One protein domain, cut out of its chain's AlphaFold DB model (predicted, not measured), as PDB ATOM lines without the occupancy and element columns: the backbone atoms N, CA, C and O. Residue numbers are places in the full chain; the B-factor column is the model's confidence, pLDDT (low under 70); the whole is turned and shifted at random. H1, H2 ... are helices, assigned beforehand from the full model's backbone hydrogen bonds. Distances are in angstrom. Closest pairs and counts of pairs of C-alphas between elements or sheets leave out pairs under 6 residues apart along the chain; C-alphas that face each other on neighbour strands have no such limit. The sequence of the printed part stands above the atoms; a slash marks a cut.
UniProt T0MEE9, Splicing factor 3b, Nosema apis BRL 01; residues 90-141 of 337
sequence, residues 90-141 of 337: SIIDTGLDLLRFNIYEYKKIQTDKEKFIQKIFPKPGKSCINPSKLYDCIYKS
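This is residues 90 to 141 of the 337 residues of the protein "Splicing factor 3b" of Nosema apis BRL 01 (UniProt T0MEE9). The chain makes a long, narrow loop: H2 forms one long side, H3 turns the corner at one end, residues 121 to 130 run back along the other side, and H4 closes the loop beside H1. The 52 printed residues hold four named helices, H1 to H4 in chain order, and no named strand, all helix in class. The whole is only just loose, close to extended, with a radius of gyration of the C-alphas of 14.3 A, a rod spanning 43 by 19 by 10 A.

H2, residues 96 to 109, touches no helix. H3, residues 112 to 120, is only just apart from it, closest C-alphas 8.4 A. H1, residues 90 to 93, and H4, residues 131 to 140, only just touch, with 3 pairs of C-alphas within 8 A; the closest are Ser 90 and Cys 137, 5.7 A. H2, H3 and H4 have every O i to N i+4 pair within hydrogen-bond range; H1 is too short for one.

H2 is 20.3 A long from C-alpha 96 at (32.858, 31.431, 132.968), H4 13.9 A, ending at C-alpha 140 (36.633, 47.631, 135.133), and H3 12.6 A.

The printed part has no cut and no long link; no printed residue is under pLDDT 70.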
ATOM      1  N   SER A  90      29.330  41.609 132.416       87.81
ATOM      2  CA  SER A  90      30.789  41.601 132.581       87.81
ATOM      3  C   SER A  90      31.345  40.221 132.946       87.81
ATOM      4  O   SER A  90      32.405  39.828 132.465       87.81
ATOM      5  N   ILE A  91      30.614  39.450 133.757       89.38
ATOM      6  CA  ILE A  91      30.993  38.082 134.126       89.38
ATOM      7  C   ILE A  91      30.724  37.125 132.961       89.38
ATOM      8  O   ILE A  91      31.527  36.219 132.732       89.38
ATOM      9  N   ILE A  92      29.646  37.327 132.202       90.12
ATOM     10  CA  ILE A  92      29.342  36.527 131.005       90.12
ATOM     11  C   ILE A  92      30.480  36.646 129.980       90.12
ATOM     12  O   ILE A  92      30.938  35.624 129.466       90.12
ATOM     13  N   ASP A  93      31.029  37.848 129.782       87.94
ATOM     14  CA  ASP A  93      32.146  38.109 128.859       87.94
ATOM     15  C   ASP A  93      33.422  37.325 129.206       87.94
ATOM     16  O   ASP A  93      34.246  37.023 128.336       87.94
ATOM     17  N   THR A  94      33.596  36.933 130.473       90.88
ATOM     18  CA  THR A  94      34.722  36.073 130.867       90.88
ATOM     19  C   THR A  94      34.606  34.655 130.293       90.88
ATOM     20  O   THR A  94      35.607  33.942 130.229       90.88
ATOM     21  N   GLY A  95      33.412  34.229 129.865       89.69
ATOM     22  CA  GLY A  95      33.127  32.869 129.403       89.69
ATOM     23  C   GLY A  95      33.012  31.844 130.536       89.69
ATOM     24  O   GLY A  95      32.970  30.638 130.280       89.69
ATOM     25  N   LEU A  96      32.965  32.299 131.794       90.00
ATOM     26  CA  LEU A  96      32.858  31.431 132.968       90.00
ATOM     27  C   LEU A  96      31.546  30.638 132.985       90.00
ATOM     28  O   LEU A  96      31.546  29.483 133.409       90.00
ATOM     29  N   ASP A  97      30.459  31.248 132.516       91.69
ATOM     30  CA  ASP A  97      29.140  30.620 132.438       91.69
ATOM     31  C   ASP A  97      29.172  29.375 131.536       91.69
ATOM     32  O   ASP A  97      28.960  28.252 131.992       91.69
ATOM     33  N   LEU A  98      29.632  29.547 130.294       91.75
ATOM     34  CA  LEU A  98      29.833  28.465 129.322       91.75
ATOM     35  C   LEU A  98      30.758  27.363 129.854       91.75
ATOM     36  O   LEU A  98      30.498  26.172 129.685       91.75
ATOM     37  N   LEU A  99      31.851  27.745 130.518       91.00
ATOM     38  CA  LEU A  99      32.790  26.790 131.096       91.00
ATOM     39  C   LEU A  99      32.144  25.976 132.228       91.00
ATOM     40  O   LEU A  99      32.326  24.758 132.284       91.00
ATOM     41  N   ARG A 100      31.365  26.613 133.111       90.94
ATOM     42  CA  ARG A 100      30.621  25.912 134.168       90.94
ATOM     43  C   ARG A 100      29.536  25.010 133.595       90.94
ATOM     44  O   ARG A 100      29.411  23.878 134.063       90.94
ATOM     45  N   PHE A 101      28.823  25.473 132.574       92.62
ATOM     46  CA  PHE A 101      27.829  24.689 131.854       92.62
ATOM     47  C   PHE A 101      28.444  23.408 131.267       92.62
ATOM     48  O   PHE A 101      27.975  22.306 131.549       92.62
ATOM     49  N   ASN A 102      29.582  23.517 130.576       92.50
ATOM     50  CA  ASN A 102      30.290  22.361 130.015       92.50
ATOM     51  C   ASN A 102      30.762  21.362 131.088       92.50
ATOM     52  O   ASN A 102      30.703  20.149 130.881       92.50
ATOM     53  N   ILE A 103      31.220  21.845 132.250       90.19
ATOM     54  CA  ILE A 103      31.606  20.974 133.375       90.19
ATOM     55  C   ILE A 103      30.391  20.233 133.929       90.19
ATOM     56  O   ILE A 103      30.503  19.060 134.294       90.19
ATOM     57  N   TYR A 104      29.253  20.916 134.028       92.75
ATOM     58  CA  TYR A 104      28.016  20.326 134.516       92.75
ATOM     59  C   TYR A 104      27.536  19.205 133.587       92.75
ATOM     60  O   TYR A 104      27.317  18.085 134.050       92.75
ATOM     61  N   GLU A 105      27.493  19.463 132.279       94.31
ATOM     62  CA  GLU A 105      27.129  18.462 131.269       94.31
ATOM     63  C   GLU A 105      28.095  17.268 131.266       94.31
ATOM     64  O   GLU A 105      27.666  16.113 131.277       94.31
ATOM     65  N   TYR A 106      29.404  17.514 131.376       90.00
ATOM     66  CA  TYR A 106      30.386  16.432 131.486       90.00
ATOM     67  C   TYR A 106      30.164  15.567 132.739       90.00
ATOM     68  O   TYR A 106      30.185  14.339 132.660       90.00
ATOM     69  N   LYS A 107      29.912  16.185 133.901       89.50
ATOM     70  CA  LYS A 107      29.639  15.462 135.157       89.50
ATOM     71  C   LYS A 107      28.342  14.655 135.112       89.50
ATOM     72  O   LYS A 107      28.252  13.636 135.794       89.50
ATOM     73  N   LYS A 108      27.354  15.107 134.337       93.44
ATOM     74  CA  LYS A 108      26.071  14.422 134.150       93.44
ATOM     75  C   LYS A 108      26.228  13.122 133.358       93.44
ATOM     76  O   LYS A 108      25.573  12.139 133.684       93.44
ATOM     77  N   ILE A 109      27.115  13.112 132.363       94.25
ATOM     78  CA  ILE A 109      27.410  11.936 131.527       94.25
ATOM     79  C   ILE A 109      28.344  10.946 132.249       94.25
ATOM     80  O   ILE A 109      28.319   9.747 131.979       94.25
ATOM     81  N   GLN A 110      29.166  11.434 133.179       91.19
ATOM     82  CA  GLN A 110      30.210  10.653 133.837       91.19
ATOM     83  C   GLN A 110      29.671   9.466 134.659       91.19
ATOM     84  O   GLN A 110      28.816   9.625 135.536       91.19
ATOM     85  N   THR A 111      30.258   8.284 134.449       94.25
ATOM     86  CA  THR A 111      29.923   7.062 135.201       94.25
ATOM     87  C   THR A 111      30.490   7.080 136.627       94.25
ATOM     88  O   THR A 111      31.500   7.730 136.910       94.25
ATOM     89  N   ASP A 112      29.887   6.334 137.558       93.94
ATOM     90  CA  ASP A 112      30.342   6.324 138.960       93.94
ATOM     91  C   ASP A 112      31.750   5.737 139.133       93.94
ATOM     92  O   ASP A 112      32.512   6.192 139.988       93.94
ATOM     93  N   LYS A 113      32.145   4.806 138.254       93.81
ATOM     94  CA  LYS A 113      33.526   4.304 138.177       93.81
ATOM     95  C   LYS A 113      34.500   5.428 137.827       93.81
ATOM     96  O   LYS A 113      35.520   5.592 138.489       93.81
ATOM     97  N   GLU A 114      34.173   6.245 136.827       90.38
ATOM     98  CA  GLU A 114      34.994   7.396 136.447       90.38
ATOM     99  C   GLU A 114      35.035   8.466 137.542       90.38
ATOM    100  O   GLU A 114      36.073   9.103 137.722       90.38
ATOM    101  N   LYS A 115      33.936   8.676 138.280       91.69
ATOM    102  CA  LYS A 115      33.914   9.583 139.442       91.69
ATOM    103  C   LYS A 115      34.836   9.076 140.551       91.69
ATOM    104  O   LYS A 115      35.606   9.860 141.101       91.69
ATOM    105  N   PHE A 116      34.803   7.773 140.847       93.94
ATOM    106  CA  PHE A 116      35.675   7.149 141.845       93.94
ATOM    107  C   PHE A 116      37.154   7.259 141.455       93.94
ATOM    108  O   PHE A 116      37.972   7.703 142.260       93.94
ATOM    109  N   ILE A 117      37.489   6.970 140.193       93.56
ATOM    110  CA  ILE A 117      38.855   7.128 139.673       93.56
ATOM    111  C   ILE A 117      39.305   8.589 139.755       93.56
ATOM    112  O   ILE A 117      40.418   8.841 140.196       93.56
ATOM    113  N   GLN A 118      38.461   9.561 139.392       89.44
ATOM    114  CA  GLN A 118      38.820  10.985 139.489       89.44
ATOM    115  C   GLN A 118      38.977  11.480 140.932       89.44
ATOM    116  O   GLN A 118      39.701  12.448 141.154       89.44
ATOM    117  N   LYS A 119      38.324  10.836 141.907       92.56
ATOM    118  CA  LYS A 119      38.506  11.136 143.333       92.56
ATOM    119  C   LYS A 119      39.871  10.666 143.842       92.56
ATOM    120  O   LYS A 119      40.485  11.372 144.632       92.56
ATOM    121  N   ILE A 120      40.333   9.497 143.389       94.38
ATOM    122  CA  ILE A 120      41.646   8.938 143.758       94.38
ATOM    123  C   ILE A 120      42.769   9.620 142.966       94.38
ATOM    124  O   ILE A 120      43.801   9.976 143.525       94.38
ATOM    125  N   PHE A 121      42.546   9.842 141.670       91.25
ATOM    126  CA  PHE A 121      43.499  10.431 140.733       91.25
ATOM    127  C   PHE A 121      42.886  11.663 140.053       91.25
ATOM    128  O   PHE A 121      42.373  11.577 138.927       91.25
ATOM    129  N   PRO A 122      42.906  12.829 140.722       89.56
ATOM    130  CA  PRO A 122      42.384  14.054 140.140       89.56
ATOM    131  C   PRO A 122      43.227  14.476 138.933       89.56
ATOM    132  O   PRO A 122      44.454  14.431 138.956       89.56
ATOM    133  N   LYS A 123      42.552  14.926 137.870       85.00
ATOM    134  CA  LYS A 123      43.185  15.549 136.698       85.00
ATOM    135  C   LYS A 123      43.093  17.074 136.850       85.00
ATOM    136  O   LYS A 123      42.039  17.626 136.510       85.00
ATOM    137  N   PRO A 124      44.121  17.751 137.396       81.56
ATOM    138  CA  PRO A 124      44.084  19.200 137.574       81.56
ATOM    139  C   PRO A 124      44.064  19.927 136.220       81.56
ATOM    140  O   PRO A 124      44.493  19.390 135.202       81.56
ATOM    141  N   GLY A 125      43.551  21.160 136.204       79.38
ATOM    142  CA  GLY A 125      43.672  22.064 135.052       79.38
ATOM    143  C   GLY A 125      42.620  21.929 133.943       79.38
ATOM    144  O   GLY A 125      42.698  22.661 132.965       79.38
ATOM    145  N   LYS A 126      41.598  21.071 134.086       73.19
ATOM    146  CA  LYS A 126      40.502  20.960 133.093       73.19
ATOM    147  C   LYS A 126      39.695  22.253 132.900       73.19
ATOM    148  O   LYS A 126      39.038  22.417 131.879       73.19
ATOM    149  N   SER A 127      39.720  23.145 133.885       71.94
ATOM    150  CA  SER A 127      38.951  24.385 133.904       71.94
ATOM    151  C   SER A 127      39.795  25.528 134.455       71.94
ATOM    152  O   SER A 127      39.653  25.911 135.616       71.94
ATOM    153  N   CYS A 128      40.717  26.037 133.644       76.19
ATOM    154  CA  CYS A 128      41.454  27.253 133.962       76.19
ATOM    155  C   CYS A 128      40.844  28.448 133.224       76.19
ATOM    156  O   CYS A 128      40.584  28.408 132.024       76.19
ATOM    157  N   ILE A 129      40.621  29.522 133.969       85.44
ATOM    158  CA  ILE A 129      40.283  30.834 133.431       85.44
ATOM    159  C   ILE A 129      41.491  31.745 133.636       85.44
ATOM    160  O   ILE A 129      42.223  31.595 134.615       85.44
ATOM    161  N   ASN A 130      41.730  32.668 132.704       89.69
ATOM    162  CA  ASN A 130      42.840  33.604 132.836       89.69
ATOM    163  C   ASN A 130      42.567  34.560 134.020       89.69
ATOM    164  O   ASN A 130      41.574  35.294 133.970       89.69
ATOM    165  N   PRO A 131      43.425  34.589 135.058       90.38
ATOM    166  CA  PRO A 131      43.221  35.437 136.231       90.38
ATOM    167  C   PRO A 131      43.198  36.928 135.881       90.38
ATOM    168  O   PRO A 131      42.428  37.675 136.476       90.38
ATOM    169  N   SER A 132      43.953  37.361 134.866       91.19
ATOM    170  CA  SER A 132      43.943  38.753 134.403       91.19
ATOM    171  C   SER A 132      42.581  39.160 133.841       91.19
ATOM    172  O   SER A 132      42.135  40.275 134.076       91.19
ATOM    173  N   LYS A 133      41.871  38.248 133.160       90.56
ATOM    174  CA  LYS A 133      40.516  38.523 132.650       90.56
ATOM    175  C   LYS A 133      39.491  38.647 133.775       90.56
ATOM    176  O   LYS A 133      38.594  39.478 133.687       90.56
ATOM    177  N   LEU A 134      39.620  37.832 134.824       89.44
ATOM    178  CA  LEU A 134      38.768  37.946 136.011       89.44
ATOM    179  C   LEU A 134      39.013  39.262 136.747       89.44
ATOM    180  O   LEU A 134      38.061  39.932 137.137       89.44
ATOM    181  N   TYR A 135      40.284  39.631 136.909       91.06
ATOM    182  CA  TYR A 135      40.663  40.899 137.520       91.06
ATOM    183  C   TYR A 135      40.087  42.080 136.736       91.06
ATOM    184  O   TYR A 135      39.398  42.919 137.308       91.06
ATOM    185  N   ASP A 136      40.281  42.088 135.416       90.00
ATOM    186  CA  ASP A 136      39.741  43.113 134.528       90.00
ATOM    187  C   ASP A 136      38.215  43.194 134.596       90.00
ATOM    188  O   ASP A 136      37.672  44.291 134.677       90.00
ATOM    189  N   CYS A 137      37.523  42.051 134.610       89.00
ATOM    190  CA  CYS A 137      36.071  41.994 134.752       89.00
ATOM    191  C   CYS A 137      35.605  42.680 136.038       89.00
ATOM    192  O   CYS A 137      34.707  43.512 135.990       89.00
ATOM    193  N   ILE A 138      36.192  42.337 137.185       87.56
ATOM    194  CA  ILE A 138      35.749  42.858 138.486       87.56
ATOM    195  C   ILE A 138      36.127  44.334 138.634       87.56
ATOM    196  O   ILE A 138      35.322  45.128 139.110       87.56
ATOM    197  N   TYR A 139      37.337  44.704 138.216       86.75
ATOM    198  CA  TYR A 139      37.877  46.042 138.435       86.75
ATOM    199  C   TYR A 139      37.340  47.079 137.437       86.75
ATOM    200  O   TYR A 139      37.086  48.219 137.815       86.75
ATOM    201  N   LYS A 140      37.148  46.708 136.163       81.69
ATOM    202  CA  LYS A 140      36.633  47.631 135.133       81.69
ATOM    203  C   LYS A 140      35.107  47.736 135.149       81.69
ATOM    204  O   LYS A 140      34.570  48.760 134.732       81.69
ATOM    205  N   SER A 141      34.394  46.704 135.614       73.81
ATOM    206  CA  SER A 141      32.926  46.688 135.660       73.81
ATOM    207  C   SER A 141      32.387  47.563 136.796       73.81
ATOM    208  O   SER A 141      31.903  47.062 137.807       73.81
TER     209      SER A 141